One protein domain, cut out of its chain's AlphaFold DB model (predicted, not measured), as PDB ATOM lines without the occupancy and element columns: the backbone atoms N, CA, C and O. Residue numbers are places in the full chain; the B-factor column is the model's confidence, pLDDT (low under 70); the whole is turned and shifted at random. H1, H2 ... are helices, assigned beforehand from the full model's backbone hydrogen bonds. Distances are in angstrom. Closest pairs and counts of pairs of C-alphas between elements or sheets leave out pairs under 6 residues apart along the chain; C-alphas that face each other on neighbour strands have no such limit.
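Overview. This is residues 74 to 118 of the 398 residues of the protein "uncharacterized protein LOC106161887" of Lingula unguis (UniProt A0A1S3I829). Two helices run end to end as a long, thin, wide-open V, the long H1 making one arm and the shorter H2 the other, with a four-residue link at the corner between them. Neither helix folds back on the other, and long stretches of both, residues 76 to 94 of H1 and 107 to 118 of H2, stand free. The printed part has 45 residues with two named helices, H1 then H2, and no named strand; the class is all helix. The whole is extended, with a radius of gyration of the C-alphas of 17.9 A, and its outline is a rod spanning 61 by 18 by 7 A.

Arrangement. Begin with H1, residues 76 to 100, the longest helix. From its end at Trp 100, pass through residues 101 to 104, a tight link, and you reach H2, residues 105 to 118. H1 and H2 are only just apart, the closest distance between their C-alphas being 8.1 A. In the backbones of H1 and H2, every O i to N i+4 pair is within hydrogen-bond range.

Along the chain. Find C-alpha 76 at (66.319, -3.281, 14.303); from there the 25 residues of H1 run 36.3 A to C-alpha 100 at (43.495, -3.930, -13.866). Then look at C-alpha 105, at (35.198, -7.076, -6.312), where H2 begins; its 14 residues run 20.0 A to C-alpha 118 at (15.886, -3.433, -9.837).

Size, cuts and confidence. Look at the first and last printed residues for the two C-alphas farthest apart, those of Glu 74 and Arg 118, at 61.4 A. The printed part has no cut. In the B-factor column you will find a mean pLDDT of 92 for H1 and 65 for H2; values under 70 stand at residues 74 to 75, 103, 105 to 108 and 110 to 118.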
ATOM      1  N   GLU A  74      70.962  -3.040  17.272       65.50
ATOM      2  CA  GLU A  74      71.402  -1.899  16.452       65.50
ATOM      3  C   GLU A  74      70.851  -1.983  15.019       65.50
ATOM      4  O   GLU A  74      70.518  -0.968  14.407       65.50
ATOM      5  N   ASN A  75      70.620  -3.201  14.518       65.31
ATOM      6  CA  ASN A  75      70.062  -3.440  13.183       65.31
ATOM      7  C   ASN A  75      68.517  -3.528  13.131       65.31
ATOM      8  O   ASN A  75      67.961  -3.674  12.036       65.31
ATOM      9  N   ILE A  76      67.801  -3.369  14.262       75.81
ATOM     10  CA  ILE A  76      66.319  -3.281  14.303       75.81
ATOM     11  C   ILE A  76      65.748  -2.331  13.238       75.81
ATOM     12  O   ILE A  76      64.873  -2.774  12.490       75.81
ATOM     13  N   PRO A  77      66.170  -1.049  13.131       81.38
ATOM     14  CA  PRO A  77      65.545  -0.113  12.197       81.38
ATOM     15  C   PRO A  77      65.722  -0.541  10.736       81.38
ATOM     16  O   PRO A  77      64.791  -0.398   9.942       81.38
ATOM     17  N   VAL A  78      66.873  -1.125  10.385       86.06
ATOM     18  CA  VAL A  78      67.147  -1.615   9.028       86.06
ATOM     19  C   VAL A  78      66.231  -2.794   8.703       86.06
ATOM     20  O   VAL A  78      65.493  -2.741   7.717       86.06
ATOM     21  N   LEU A  79      66.187  -3.814   9.566       84.00
ATOM     22  CA  LEU A  79      65.350  -4.997   9.354       84.00
ATOM     23  C   LEU A  79      63.850  -4.655   9.348       84.00
ATOM     24  O   LEU A  79      63.105  -5.125   8.485       84.00
ATOM     25  N   ALA A  80      63.409  -3.776  10.253       88.19
ATOM     26  CA  ALA A  80      62.035  -3.285  10.296       88.19
ATOM     27  C   ALA A  80      61.656  -2.519   9.017       88.19
ATOM     28  O   ALA A  80      60.550  -2.707   8.507       88.19
ATOM     29  N   SER A  81      62.565  -1.707   8.461       89.44
ATOM     30  CA  SER A  81      62.318  -0.971   7.213       89.44
ATOM     31  C   SER A  81      62.107  -1.901   6.012       89.44
ATOM     32  O   SER A  81      61.202  -1.666   5.210       89.44
ATOM     33  N   ILE A  82      62.865  -3.002   5.927       93.88
ATOM     34  CA  ILE A  82      62.750  -3.997   4.852       93.88
ATOM     35  C   ILE A  82      61.405  -4.727   4.943       93.88
ATOM     36  O   ILE A  82      60.703  -4.857   3.940       93.88
ATOM     37  N   ILE A  83      61.007  -5.156   6.146       95.12
ATOM     38  CA  ILE A  83      59.728  -5.848   6.369       95.12
ATOM     39  C   ILE A  83      58.547  -4.905   6.086       95.12
ATOM     40  O   ILE A  83      57.643  -5.261   5.326       95.12
ATOM     41  N   ALA A  84      58.560  -3.685   6.634       95.38
ATOM     42  CA  ALA A  84      57.496  -2.703   6.425       95.38
ATOM     43  C   ALA A  84      57.384  -2.269   4.952       95.38
ATOM     44  O   ALA A  84      56.280  -2.206   4.405       95.38
ATOM     45  N   GLY A  85      58.520  -2.031   4.286       96.56
ATOM     46  CA  GLY A  85      58.583  -1.712   2.861       96.56
ATOM     47  C   GLY A  85      58.066  -2.853   1.983       96.56
ATOM     48  O   GLY A  85      57.245  -2.619   1.096       96.56
ATOM     49  N   GLY A  86      58.462  -4.096   2.273       96.94
ATOM     50  CA  GLY A  86      57.977  -5.285   1.571       96.94
ATOM     51  C   GLY A  86      56.458  -5.450   1.667       96.94
ATOM     52  O   GLY A  86      55.790  -5.629   0.647       96.94
ATOM     53  N   VAL A  87      55.887  -5.306   2.869       97.25
ATOM     54  CA  VAL A  87      54.427  -5.359   3.078       97.25
ATOM     55  C   VAL A  87      53.712  -4.245   2.304       97.25
ATOM     56  O   VAL A  87      52.709  -4.513   1.637       97.25
ATOM     57  N   LEU A  88      54.237  -3.016   2.325       97.19
ATOM     58  CA  LEU A  88      53.659  -1.891   1.583       97.19
ATOM     59  C   LEU A  88      53.652  -2.146   0.065       97.19
ATOM     60  O   LEU A  88      52.632  -1.923  -0.589       97.19
ATOM     61  N   ILE A  89      54.752  -2.669  -0.489       97.50
ATOM     62  CA  ILE A  89      54.867  -3.016  -1.915       97.50
ATOM     63  C   ILE A  89      53.848  -4.098  -2.296       97.50
ATOM     64  O   ILE A  89      53.157  -3.951  -3.305       97.50
ATOM     65  N   VAL A  90      53.693  -5.151  -1.485       97.00
ATOM     66  CA  VAL A  90      52.710  -6.222  -1.740       97.00
ATOM     67  C   VAL A  90      51.278  -5.678  -1.746       97.00
ATOM     68  O   VAL A  90      50.492  -6.043  -2.623       97.00
ATOM     69  N   ILE A  91      50.934  -4.767  -0.829       96.06
ATOM     70  CA  ILE A  91      49.615  -4.114  -0.799       96.06
ATOM     71  C   ILE A  91      49.396  -3.277  -2.068       96.06
ATOM     72  O   ILE A  91      48.369  -3.437  -2.729       96.06
ATOM     73  N   VAL A  92      50.356  -2.428  -2.448       96.25
ATOM     74  CA  VAL A  92      50.256  -1.582  -3.652       96.25
ATOM     75  C   VAL A  92      50.125  -2.429  -4.919       96.25
ATOM     76  O   VAL A  92      49.222  -2.187  -5.721       96.25
ATOM     77  N   MET A  93      50.943  -3.473  -5.076       95.31
ATOM     78  CA  MET A  93      50.846  -4.396  -6.211       95.31
ATOM     79  C   MET A  93      49.492  -5.110  -6.241       95.31
ATOM     80  O   MET A  93      48.858  -5.178  -7.292       95.31
ATOM     81  N   THR A  94      48.989  -5.565  -5.090       93.25
ATOM     82  CA  THR A  94      47.655  -6.182  -4.987       93.25
ATOM     83  C   THR A  94      46.556  -5.214  -5.435       93.25
ATOM     84  O   THR A  94      45.648  -5.623  -6.159       93.25
ATOM     85  N   LEU A  95      46.643  -3.928  -5.076       90.88
ATOM     86  CA  LEU A  95      45.696  -2.899  -5.516       90.88
ATOM     87  C   LEU A  95      45.786  -2.622  -7.024       90.88
ATOM     88  O   LEU A  95      44.743  -2.499  -7.666       90.88
ATOM     89  N   ILE A  96      46.989  -2.591  -7.607       92.75
ATOM     90  CA  ILE A  96      47.198  -2.433  -9.060       92.75
ATOM     91  C   ILE A  96      46.617  -3.634  -9.819       92.75
ATOM     92  O   ILE A  96      45.802  -3.454 -10.725       92.75
ATOM     93  N   PHE A  97      46.943  -4.865  -9.406       92.00
ATOM     94  CA  PHE A  97      46.371  -6.078  -9.996       92.00
ATOM     95  C   PHE A  97      44.847  -6.136  -9.826       92.00
ATOM     96  O   PHE A  97      44.142  -6.514 -10.761       92.00
ATOM     97  N   CYS A  98      44.307  -5.699  -8.684       88.62
ATOM     98  CA  CYS A  98      42.863  -5.547  -8.497       88.62
ATOM     99  C   CYS A  98      42.259  -4.503  -9.442       88.62
ATOM    100  O   CYS A  98      41.173  -4.735  -9.963       88.62
ATOM    101  N   TYR A  99      42.918  -3.367  -9.667       85.94
ATOM    102  CA  TYR A  99      42.414  -2.304 -10.537       85.94
ATOM    103  C   TYR A  99      42.393  -2.722 -12.016       85.94
ATOM    104  O   TYR A  99      41.421  -2.440 -12.716       85.94
ATOM    105  N   TRP A 100      43.419  -3.440 -12.482       87.38
ATOM    106  CA  TRP A 100      43.495  -3.930 -13.866       87.38
ATOM    107  C   TRP A 100      42.720  -5.231 -14.116       87.38
ATOM    108  O   TRP A 100      42.397  -5.546 -15.261       87.38
ATOM    109  N   CYS A 101      42.368  -5.986 -13.075       87.69
ATOM    110  CA  CYS A 101      41.554  -7.186 -13.226       87.69
ATOM    111  C   CYS A 101      40.069  -6.835 -13.432       87.69
ATOM    112  O   CYS A 101      39.377  -6.397 -12.510       87.69
ATOM    113  N   SER A 102      39.526  -7.143 -14.615       71.19
ATOM    114  CA  SER A 102      38.102  -6.957 -14.963       71.19
ATOM    115  C   SER A 102      37.112  -7.627 -13.994       71.19
ATOM    116  O   SER A 102      35.928  -7.285 -13.972       71.19
ATOM    117  N   CYS A 103      37.578  -8.576 -13.178       68.75
ATOM    118  CA  CYS A 103      36.795  -9.285 -12.164       68.75
ATOM    119  C   CYS A 103      36.649  -8.520 -10.833       68.75
ATOM    120  O   CYS A 103      36.060  -9.063  -9.895       68.75
ATOM    121  N   CYS A 104      37.195  -7.301 -10.712       73.88
ATOM    122  CA  CYS A 104      37.389  -6.639  -9.425       73.88
ATOM    123  C   CYS A 104      36.115  -6.518  -8.569       73.88
ATOM    124  O   CYS A 104      35.051  -6.052  -9.000       73.88
ATOM    125  N   TYR A 105      36.262  -6.912  -7.303       65.25
ATOM    126  CA  TYR A 105      35.198  -7.076  -6.312       65.25
ATOM    127  C   TYR A 105      34.315  -5.826  -6.143       65.25
ATOM    128  O   TYR A 105      33.102  -5.942  -5.945       65.25
ATOM    129  N   ILE A 106      34.893  -4.630  -6.292       63.47
ATOM    130  CA  ILE A 106      34.179  -3.351  -6.190       63.47
ATOM    131  C   ILE A 106      33.112  -3.231  -7.292       63.47
ATOM    132  O   ILE A 106      31.944  -2.963  -6.991       63.47
ATOM    133  N   HIS A 107      33.447  -3.515  -8.555       63.50
ATOM    134  CA  HIS A 107      32.465  -3.466  -9.642       63.50
ATOM    135  C   HIS A 107      31.364  -4.522  -9.482       63.50
ATOM    136  O   HIS A 107      30.191  -4.212  -9.717       63.50
ATOM    137  N   LYS A 108      31.691  -5.729  -8.999       65.62
ATOM    138  CA  LYS A 108      30.685  -6.763  -8.702       65.62
ATOM    139  C   LYS A 108      29.745  -6.339  -7.561       65.62
ATOM    140  O   LYS A 108      28.529  -6.452  -7.701       65.62
ATOM    141  N   LYS A 109      30.269  -5.747  -6.479       70.94
ATOM    142  CA  LYS A 109      29.468  -5.226  -5.352       70.94
ATOM    143  C   LYS A 109      28.533  -4.083  -5.774       70.94
ATOM    144  O   LYS A 109      27.390  -4.032  -5.317       70.94
ATOM    145  N   HIS A 110      28.972  -3.205  -6.681       66.19
ATOM    146  CA  HIS A 110      28.121  -2.144  -7.234       66.19
ATOM    147  C   HIS A 110      27.063  -2.652  -8.229       66.19
ATOM    148  O   HIS A 110      25.971  -2.082  -8.257       66.19
ATOM    149  N   ARG A 111      27.325  -3.723  -8.997       63.88
ATOM    150  CA  ARG A 111      26.282  -4.388  -9.806       63.88
ATOM    151  C   ARG A 111      25.220  -5.034  -8.916       63.88
ATOM    152  O   ARG A 111      24.059  -4.659  -9.023       63.88
ATOM    153  N   ASN A 112      25.622  -5.835  -7.927       64.44
ATOM    154  CA  ASN A 112      24.691  -6.495  -7.001       64.44
ATOM    155  C   ASN A 112      23.724  -5.506  -6.314       64.44
ATOM    156  O   ASN A 112      22.532  -5.784  -6.219       64.44
ATOM    157  N   LYS A 113      24.195  -4.320  -5.886       66.38
ATOM    158  CA  LYS A 113      23.311  -3.279  -5.317       66.38
ATOM    159  C   LYS A 113      22.287  -2.734  -6.324       66.38
ATOM    160  O   LYS A 113      21.137  -2.512  -5.950       66.38
ATOM    161  N   LYS A 114      22.680  -2.528  -7.588       63.53
ATOM    162  CA  LYS A 114      21.766  -2.086  -8.657       63.53
ATOM    163  C   LYS A 114      20.753  -3.177  -9.011       63.53
ATOM    164  O   LYS A 114      19.578  -2.870  -9.183       63.53
ATOM    165  N   ASP A 115      21.176  -4.437  -9.039       63.12
ATOM    166  CA  ASP A 115      20.315  -5.569  -9.390       63.12
ATOM    167  C   ASP A 115      19.284  -5.887  -8.298       63.12
ATOM    168  O   ASP A 115      18.131  -6.170  -8.625       63.12
ATOM    169  N   THR A 116      19.633  -5.762  -7.010       67.00
ATOM    170  CA  THR A 116      18.657  -5.866  -5.907       67.00
ATOM    171  C   THR A 116      17.647  -4.716  -5.941       67.00
ATOM    172  O   THR A 116      16.446  -4.954  -5.823       67.00
ATOM    173  N   ALA A 117      18.089  -3.478  -6.194       63.50
ATOM    174  CA  ALA A 117      17.177  -2.340  -6.355       63.50
ATOM    175  C   ALA A 117      16.241  -2.496  -7.572       63.50
ATOM    176  O   ALA A 117      15.087  -2.070  -7.522       63.50
ATOM    177  N   ARG A 118      16.708  -3.139  -8.654       61.38
ATOM    178  CA  ARG A 118      15.886  -3.433  -9.837       61.38
ATOM    179  C   ARG A 118      14.892  -4.569  -9.577       61.38
ATOM    180  O   ARG A 118      13.734  -4.428  -9.951       61.38
TER     181      ARG A 118